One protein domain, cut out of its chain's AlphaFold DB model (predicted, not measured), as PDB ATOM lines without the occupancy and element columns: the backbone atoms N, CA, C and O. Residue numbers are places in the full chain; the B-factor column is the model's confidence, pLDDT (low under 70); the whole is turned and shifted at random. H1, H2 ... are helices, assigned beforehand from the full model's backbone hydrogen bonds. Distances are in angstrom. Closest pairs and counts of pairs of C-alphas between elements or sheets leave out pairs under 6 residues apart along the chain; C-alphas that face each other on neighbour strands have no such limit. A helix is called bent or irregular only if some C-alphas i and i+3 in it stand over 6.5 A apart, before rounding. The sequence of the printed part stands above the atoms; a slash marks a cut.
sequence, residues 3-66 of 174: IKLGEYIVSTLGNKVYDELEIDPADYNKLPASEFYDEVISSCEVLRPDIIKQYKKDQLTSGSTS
ATOM      1  N   ILE A   3     124.259 -15.924  63.464       60.84
ATOM      2  CA  ILE A   3     123.543 -17.172  63.773       60.84
ATOM      3  C   ILE A   3     124.355 -18.103  64.686       60.84
ATOM      4  O   ILE A   3     123.806 -18.630  65.643       60.84
ATOM      5  N   LYS A   4     125.679 -18.198  64.499       78.00
ATOM      6  CA  LYS A   4     126.550 -19.053  65.328       78.00
ATOM      7  C   LYS A   4     126.552 -18.703  66.822       78.00
ATOM      8  O   LYS A   4     126.710 -19.594  67.651       78.00
ATOM      9  N   LEU A   5     126.408 -17.423  67.177       81.25
ATOM     10  CA  LEU A   5     126.320 -17.012  68.581       81.25
ATOM     11  C   LEU A   5     124.947 -17.371  69.159       81.25
ATOM     12  O   LEU A   5     124.880 -17.915  70.257       81.25
ATOM     13  N   GLY A   6     123.874 -17.114  68.407       82.00
ATOM     14  CA  GLY A   6     122.514 -17.485  68.805       82.00
ATOM     15  C   GLY A   6     122.373 -18.993  69.003       82.00
ATOM     16  O   GLY A   6     121.885 -19.434  70.038       82.00
ATOM     17  N   GLU A   7     122.902 -19.793  68.079       81.94
ATOM     18  CA  GLU A   7     122.957 -21.255  68.188       81.94
ATOM     19  C   GLU A   7     123.738 -21.716  69.424       81.94
ATOM     20  O   GLU A   7     123.283 -22.606  70.142       81.94
ATOM     21  N   TYR A   8     124.884 -21.093  69.718       84.06
ATOM     22  CA  TYR A   8     125.657 -21.409  70.920       84.06
ATOM     23  C   TYR A   8     124.878 -21.095  72.201       84.06
ATOM     24  O   TYR A   8     124.862 -21.907  73.126       84.06
ATOM     25  N   ILE A   9     124.201 -19.944  72.260       83.38
ATOM     26  CA  ILE A   9     123.378 -19.554  73.410       83.38
ATOM     27  C   ILE A   9     122.240 -20.559  73.605       83.38
ATOM     28  O   ILE A   9     122.051 -21.053  74.719       83.38
ATOM     29  N   VAL A  10     121.538 -20.926  72.527       84.31
ATOM     30  CA  VAL A  10     120.465 -21.928  72.581       84.31
ATOM     31  C   VAL A  10     120.994 -23.287  73.021       84.31
ATOM     32  O   VAL A  10     120.395 -23.923  73.881       84.31
ATOM     33  N   SER A  11     122.148 -23.719  72.511       85.94
ATOM     34  CA  SER A  11     122.781 -24.967  72.947       85.94
ATOM     35  C   SER A  11     123.210 -24.933  74.416       85.94
ATOM     36  O   SER A  11     123.194 -25.970  75.074       85.94
ATOM     37  N   THR A  12     123.615 -23.770  74.929       84.88
ATOM     38  CA  THR A  12     124.092 -23.612  76.310       84.88
ATOM     39  C   THR A  12     122.938 -23.619  77.310       84.88
ATOM     40  O   THR A  12     123.038 -24.220  78.378       84.88
ATOM     41  N   LEU A  13     121.839 -22.946  76.973       79.69
ATOM     42  CA  LEU A  13     120.672 -22.804  77.843       79.69
ATOM     43  C   LEU A  13     119.641 -23.928  77.650       79.69
ATOM     44  O   LEU A  13     118.869 -24.231  78.561       79.69
ATOM     45  N   GLY A  14     119.626 -24.569  76.481       83.19
ATOM     46  CA  GLY A  14     118.668 -25.611  76.124       83.19
ATOM     47  C   GLY A  14     117.225 -25.128  76.278       83.19
ATOM     48  O   GLY A  14     116.861 -24.040  75.842       83.19
ATOM     49  N   ASN A  15     116.397 -25.912  76.968       75.81
ATOM     50  CA  ASN A  15     114.988 -25.566  77.197       75.81
ATOM     51  C   ASN A  15     114.798 -24.333  78.094       75.81
ATOM     52  O   ASN A  15     113.709 -23.771  78.121       75.81
ATOM     53  N   LYS A  16     115.844 -23.897  78.810       77.31
ATOM     54  CA  LYS A  16     115.790 -22.713  79.673       77.31
ATOM     55  C   LYS A  16     115.982 -21.404  78.914       77.31
ATOM     56  O   LYS A  16     115.912 -20.356  79.537       77.31
ATOM     57  N   VAL A  17     116.223 -21.438  77.600       77.88
ATOM     58  CA  VAL A  17     116.311 -20.233  76.754       77.88
ATOM     59  C   VAL A  17     115.122 -19.309  76.989       77.88
ATOM     60  O   VAL A  17     115.315 -18.123  77.211       77.88
ATOM     61  N   TYR A  18     113.911 -19.859  76.995       77.25
ATOM     62  CA  TYR A  18     112.687 -19.077  77.137       77.25
ATOM     63  C   TYR A  18     112.564 -18.445  78.527       77.25
ATOM     64  O   TYR A  18     112.265 -17.262  78.648       77.25
ATOM     65  N   ASP A  19     112.890 -19.202  79.575       71.00
ATOM     66  CA  ASP A  19     112.764 -18.737  80.957       71.00
ATOM     67  C   ASP A  19     113.899 -17.786  81.369       71.00
ATOM     68  O   ASP A  19     113.674 -16.789  82.048       71.00
ATOM     69  N   GLU A  20     115.139 -18.092  80.981       68.31
ATOM     70  CA  GLU A  20     116.323 -17.335  81.396       68.31
ATOM     71  C   GLU A  20     116.607 -16.120  80.518       68.31
ATOM     72  O   GLU A  20     117.271 -15.188  80.977       68.31
ATOM     73  N   LEU A  21     116.118 -16.126  79.277       71.75
ATOM     74  CA  LEU A  21     116.168 -14.964  78.393       71.75
ATOM     75  C   LEU A  21     114.827 -14.220  78.325       71.75
ATOM     76  O   LEU A  21     114.724 -13.257  77.574       71.75
ATOM     77  N   GLU A  22     113.832 -14.647  79.113       69.25
ATOM     78  CA  GLU A  22     112.476 -14.076  79.164       69.25
ATOM     79  C   GLU A  22     111.824 -13.953  77.764       69.25
ATOM     80  O   GLU A  22     111.128 -12.987  77.458       69.25
ATOM     81  N   ILE A  23     112.059 -14.951  76.907       68.88
ATOM     82  CA  ILE A  23     111.549 -15.040  75.533       68.88
ATOM     83  C   ILE A  23     110.253 -15.854  75.557       68.88
ATOM     84  O   ILE A  23     110.280 -17.035  75.901       68.88
ATOM     85  N   ASP A  24     109.120 -15.263  75.164       69.31
ATOM     86  CA  ASP A  24     107.849 -15.993  75.081       69.31
ATOM     87  C   ASP A  24     107.840 -16.919  73.850       69.31
ATOM     88  O   ASP A  24     107.845 -16.424  72.724       69.31
ATOM     89  N   PRO A  25     107.775 -18.254  74.002       64.56
ATOM     90  CA  PRO A  25     107.769 -19.176  72.865       64.56
ATOM     91  C   PRO A  25     106.611 -18.936  71.875       64.56
ATOM     92  O   PRO A  25     106.729 -19.289  70.699       64.56
ATOM     93  N   ALA A  26     105.501 -18.327  72.306       67.50
ATOM     94  CA  ALA A  26     104.380 -17.994  71.430       67.50
ATOM     95  C   ALA A  26     104.741 -16.944  70.365       67.50
ATOM     96  O   ALA A  26     104.233 -17.032  69.242       67.50
ATOM     97  N   ASP A  27     105.649 -16.020  70.684       61.28
ATOM     98  CA  ASP A  27     106.070 -14.934  69.793       61.28
ATOM     99  C   ASP A  27     106.989 -15.433  68.660       61.28
ATOM    100  O   ASP A  27     107.054 -14.818  67.595       61.28
ATOM    101  N   TYR A  28     107.638 -16.593  68.833       63.56
ATOM    102  CA  TYR A  28     108.691 -17.077  67.923       63.56
ATOM    103  C   TYR A  28     108.345 -18.364  67.173       63.56
ATOM    104  O   TYR A  28     109.037 -18.709  66.218       63.56
ATOM    105  N   ASN A  29     107.228 -19.029  67.494       58.44
ATOM    106  CA  ASN A  29     106.751 -20.226  66.779       58.44
ATOM    107  C   ASN A  29     106.484 -20.009  65.271       58.44
ATOM    108  O   ASN A  29     106.224 -20.971  64.548       58.44
ATOM    109  N   LYS A  30     106.502 -18.759  64.790       60.78
ATOM    110  CA  LYS A  30     106.229 -18.382  63.392       60.78
ATOM    111  C   LYS A  30     107.334 -17.547  62.735       60.78
ATOM    112  O   LYS A  30     107.182 -17.197  61.566       60.78
ATOM    113  N   LEU A  31     108.404 -17.209  63.456       60.88
ATOM    114  CA  LEU A  31     109.468 -16.350  62.933       60.88
ATOM    115  C   LEU A  31     110.550 -17.162  62.202       60.88
ATOM    116  O   LEU A  31     110.790 -18.325  62.537       60.88
ATOM    117  N   PRO A  32     111.233 -16.569  61.205       72.38
ATOM    118  CA  PRO A  32     112.428 -17.163  60.622       72.38
ATOM    119  C   PRO A  32     113.501 -17.389  61.695       72.38
ATOM    120  O   PRO A  32     113.719 -16.534  62.554       72.38
ATOM    121  N   ALA A  33     114.231 -18.506  61.613       68.12
ATOM    122  CA  ALA A  33     115.240 -18.876  62.612       68.12
ATOM    123  C   ALA A  33     116.291 -17.774  62.862       68.12
ATOM    124  O   ALA A  33     116.763 -17.615  63.983       68.12
ATOM    125  N   SER A  34     116.633 -16.976  61.844       70.56
ATOM    126  CA  SER A  34     117.558 -15.847  61.987       70.56
ATOM    127  C   SER A  34     117.053 -14.757  62.933       70.56
ATOM    128  O   SER A  34     117.838 -14.251  63.722       70.56
ATOM    129  N   GLU A  35     115.762 -14.423  62.878       69.88
ATOM    130  CA  GLU A  35     115.165 -13.384  63.728       69.88
ATOM    131  C   GLU A  35     115.032 -13.873  65.171       69.88
ATOM    132  O   GLU A  35     115.327 -13.137  66.108       69.88
ATOM    133  N   PHE A  36     114.701 -15.156  65.352       77.12
ATOM    134  CA  PHE A  36     114.750 -15.801  66.662       77.12
ATOM    135  C   PHE A  36     116.158 -15.748  67.273       77.12
ATOM    136  O   PHE A  36     116.308 -15.413  68.444       77.12
ATOM    137  N   TYR A  37     117.205 -16.040  66.494       80.69
ATOM    138  CA  TYR A  37     118.575 -15.986  67.005       80.69
ATOM    139  C   TYR A  37     119.048 -14.569  67.319       80.69
ATOM    140  O   TYR A  37     119.767 -14.397  68.300       80.69
ATOM    141  N   ASP A  38     118.656 -13.567  66.535       77.06
ATOM    142  CA  ASP A  38     118.995 -12.173  66.829       77.06
ATOM    143  C   ASP A  38     118.346 -11.709  68.145       77.06
ATOM    144  O   ASP A  38     119.012 -11.064  68.957       77.06
ATOM    145  N   GLU A  39     117.109 -12.130  68.419       73.88
ATOM    146  CA  GLU A  39     116.444 -11.863  69.698       73.88
ATOM    147  C   GLU A  39     117.090 -12.628  70.859       73.88
ATOM    148  O   GLU A  39     117.373 -12.052  71.907       73.88
ATOM    149  N   VAL A  40     117.415 -13.912  70.670       79.56
ATOM    150  CA  VAL A  40     118.162 -14.705  71.661       79.56
ATOM    151  C   VAL A  40     119.485 -14.030  72.008       79.56
ATOM    152  O   VAL A  40     119.853 -13.963  73.179       79.56
ATOM    153  N   ILE A  41     120.201 -13.512  71.009       80.12
ATOM    154  CA  ILE A  41     121.442 -12.768  71.223       80.12
ATOM    155  C   ILE A  41     121.150 -11.483  71.995       80.12
ATOM    156  O   ILE A  41     121.809 -11.243  73.005       80.12
ATOM    157  N   SER A  42     120.156 -10.696  71.577       76.94
ATOM    158  CA  SER A  42     119.804  -9.428  72.227       76.94
ATOM    159  C   SER A  42     119.426  -9.620  73.698       76.94
ATOM    160  O   SER A  42     119.976  -8.960  74.583       76.94
ATOM    161  N   SER A  43     118.574 -10.597  73.992       75.00
ATOM    162  CA  SER A  43     118.164 -10.929  75.356       75.00
ATOM    163  C   SER A  43     119.315 -11.518  76.173       75.00
ATOM    164  O   SER A  43     119.488 -11.176  77.344       75.00
ATOM    165  N   CYS A  44     120.177 -12.339  75.568       78.19
ATOM    166  CA  CYS A  44     121.357 -12.888  76.236       78.19
ATOM    167  C   CYS A  44     122.405 -11.815  76.561       78.19
ATOM    168  O   CYS A  44     123.003 -11.865  77.637       78.19
ATOM    169  N   GLU A  45     122.585 -10.803  75.709       75.12
ATOM    170  CA  GLU A  45     123.468  -9.658  75.973       75.12
ATOM    171  C   GLU A  45     123.078  -8.900  77.247       75.12
ATOM    172  O   GLU A  45     123.946  -8.352  77.933       75.12
ATOM    173  N   VAL A  46     121.790  -8.909  77.594       71.62
ATOM    174  CA  VAL A  46     121.247  -8.212  78.764       71.62
ATOM    175  C   VAL A  46     121.166  -9.122  79.993       71.62
ATOM    176  O   VAL A  46     121.548  -8.706  81.093       71.62
ATOM    177  N   LEU A  47     120.655 -10.344  79.827       63.03
ATOM    178  CA  LEU A  47     120.267 -11.230  80.930       63.03
ATOM    179  C   LEU A  47     121.343 -12.254  81.296       63.03
ATOM    180  O   LEU A  47     121.501 -12.578  82.474       63.03
ATOM    181  N   ARG A  48     122.114 -12.735  80.315       76.56
ATOM    182  CA  ARG A  48     123.176 -13.742  80.492       76.56
ATOM    183  C   ARG A  48     124.465 -13.367  79.740       76.56
ATOM    184  O   ARG A  48     124.997 -14.172  78.968       76.56
ATOM    185  N   PRO A  49     125.036 -12.165  79.974       81.56
ATOM    186  CA  PRO A  49     126.243 -11.722  79.269       81.56
ATOM    187  C   PRO A  49     127.467 -12.612  79.553       81.56
ATOM    188  O   PRO A  49     128.458 -12.568  78.821       81.56
ATOM    189  N   ASP A  50     127.422 -13.420  80.614       78.19
ATOM    190  CA  ASP A  50     128.428 -14.425  80.947       78.19
ATOM    191  C   ASP A  50     128.560 -15.515  79.868       78.19
ATOM    192  O   ASP A  50     129.684 -15.901  79.541       78.19
ATOM    193  N   ILE A  51     127.457 -15.928  79.237       82.69
ATOM    194  CA  ILE A  51     127.458 -16.934  78.160       82.69
ATOM    195  C   ILE A  51     128.176 -16.391  76.921       82.69
ATOM    196  O   ILE A  51     128.992 -17.080  76.309       82.69
ATOM    197  N   ILE A  52     127.956 -15.119  76.587       84.56
ATOM    198  CA  ILE A  52     128.624 -14.457  75.457       84.56
ATOM    199  C   ILE A  52     130.123 -14.284  75.730       84.56
ATOM    200  O   ILE A  52     130.953 -14.448  74.830       84.56
ATOM    201  N   LYS A  53     130.499 -13.971  76.976       81.62
ATOM    202  CA  LYS A  53     131.909 -13.918  77.390       81.62
ATOM    203  C   LYS A  53     132.574 -15.288  77.257       81.62
ATOM    204  O   LYS A  53     133.702 -15.352  76.767       81.62
ATOM    205  N   GLN A  54     131.878 -16.359  77.639       80.31
ATOM    206  CA  GLN A  54     132.375 -17.724  77.501       80.31
ATOM    207  C   GLN A  54     132.529 -18.122  76.029       80.31
ATOM    208  O   GLN A  54     133.615 -18.545  75.645       80.31
ATOM    209  N   TYR A  55     131.537 -17.847  75.176       83.88
ATOM    210  CA  TYR A  55     131.636 -18.079  73.730       83.88
ATOM    211  C   TYR A  55     132.873 -17.417  73.113       83.88
ATOM    212  O   TYR A  55     133.624 -18.037  72.364       83.88
ATOM    213  N   LYS A  56     133.124 -16.145  73.451       81.06
ATOM    214  CA  LYS A  56     134.304 -15.414  72.964       81.06
ATOM    215  C   LYS A  56     135.606 -16.037  73.467       81.06
ATOM    216  O   LYS A  56     136.571 -16.101  72.714       81.06
ATOM    217  N   LYS A  57     135.638 -16.494  74.721       80.06
ATOM    218  CA  LYS A  57     136.798 -17.184  75.297       80.06
ATOM    219  C   LYS A  57     137.069 -18.504  74.573       80.06
ATOM    220  O   LYS A  57     138.216 -18.753  74.219       80.06
ATOM    221  N   ASP A  58     136.023 -19.273  74.289       74.19
ATOM    222  CA  ASP A  58     136.110 -20.555  73.588       74.19
ATOM    223  C   ASP A  58     136.641 -20.366  72.154       74.19
ATOM    224  O   ASP A  58     137.566 -21.066  71.736       74.19
ATOM    225  N   GLN A  59     136.150 -19.340  71.442       73.75
ATOM    226  CA  GLN A  59     136.650 -18.935  70.117       73.75
ATOM    227  C   GLN A  59     138.132 -18.519  70.144       73.75
ATOM    228  O   GLN A  59     138.884 -18.823  69.216       73.75
ATOM    229  N   LEU A  60     138.575 -17.852  71.217       59.53
ATOM    230  CA  LEU A  60     139.969 -17.431  71.397       59.53
ATOM    231  C   LEU A  60     140.899 -18.611  71.695       59.53
ATOM    232  O   LEU A  60     142.007 -18.658  71.181       59.53
ATOM    233  N   THR A  61     140.455 -19.605  72.466       56.72
ATOM    234  CA  THR A  61     141.246 -20.825  72.714       56.72
ATOM    235  C   THR A  61     141.413 -21.714  71.482       56.72
ATOM    236  O   THR A  61     142.369 -22.482  71.421       56.72
ATOM    237  N   SER A  62     140.540 -21.587  70.476       53.19
ATOM    238  CA  SER A  62     140.672 -22.283  69.187       53.19
ATOM    239  C   SER A  62     141.574 -21.574  68.160       53.19
ATOM    240  O   SER A  62     141.884 -22.159  67.124       53.19
ATOM    241  N   GLY A  63     142.023 -20.341  68.437       47.69
ATOM    242  CA  GLY A  63     142.921 -19.553  67.585       47.69
ATOM    243  C   GLY A  63     144.246 -19.255  68.294       47.69
ATOM    244  O   GLY A  63     144.308 -18.463  69.223       47.69
ATOM    245  N   SER A  64     145.312 -19.912  67.857       48.31
ATOM    246  CA  SER A  64     146.648 -19.973  68.466       48.31
ATOM    247  C   SER A  64     147.310 -18.645  68.895       48.31
ATOM    248  O   SER A  64     147.337 -17.676  68.141       48.31
ATOM    249  N   THR A  65     147.973 -18.700  70.059       50.50
ATOM    250  CA  THR A  65     149.288 -18.113  70.411       50.50
ATOM    251  C   THR A  65     149.688 -16.774  69.761       50.50
ATOM    252  O   THR A  65     150.249 -16.760  68.670       50.50
ATOM    253  N   SER A  66     149.540 -15.643  70.469       47.38
ATOM    254  CA  SER A  66     150.543 -14.549  70.503       47.38
ATOM    255  C   SER A  66     150.141 -13.356  71.399       47.38
ATOM    256  O   SER A  66     149.088 -12.758  71.247       47.38
TER     257      SER A  66
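AT A GLANCE: This is residues 3 to 66 of the 174 residues of an uncharacterized protein of Methanobrevibacter sp (UniProt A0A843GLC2). A sharply kinked helix, H1, packs on a second long helix, H3, in a small body; H4 begins beside them and runs outward as an arm, with residues 57 to 66 sticking out. At the other end of the body the short H2 sits in the loop between H1 and H3. The printed part has 64 residues with four named helices, H1 H2 H3 H4 along the chain, and no named strand: all helix. It is only just compact, close to loose, with a radius of gyration of the C-alphas of 12.8 A, and spans 46 by 21 by 17 A, a rod whose length is made partly by the free arm.

HOW THE PARTS SIT: Start with H1, residues 3 to 20; it has a kink of 99 degrees near residue 13 and is irregular, C-alphas 12 and 15 being 9.4 A apart. It touches H3, residues 33 to 47, at a steep tilt of 65 degrees, the same way; the closest C-alphas, of Gly 6 and Tyr 37, are 4.6 A apart. Between them in the chain, H2, residues 25 to 28, is close but not clearly touching H3, its Tyr 28 C-alpha 6.3 A from that of Phe 36. Go on to H4, residues 49 to 61: its residues 51 to 55 touch residues 5 to 12 of H1, closest at the C-alphas of Ile 9 and Ile 51, 6.8 A, at a shallow tilt of 34.8 degrees, only just short of steep, opposite ways. H3 and H4 only just touch, only at the corner by their link, with 3 pairs of C-alphas within 8 A, the closest those of Glu 45 and Ile 52, 7.1 A. Every O i to N i+4 pair is within hydrogen-bond range in H4, against 9 of 14 in H1 and 10 of 11 in H3; H2 is too short for such a pair.

IN THESE COORDINATES: Find C-alpha 3 at (123.543, -17.172, 63.773), where H1 begins; it measures 19.0 A. H3 runs 20.5 A from C-alpha 33 at (115.240, -18.876, 62.612). H4 runs 18.7 A to C-alpha 61 at (141.246, -20.825, 72.714).

THE WHOLE: The C-alphas of Ala 26 and Ser 66 are farthest apart, 46.3 A. The printed part has no cut, and its three links are tight. Look for pLDDT under 70 in 22 residues, among them 22 to 31 and 60 to 66.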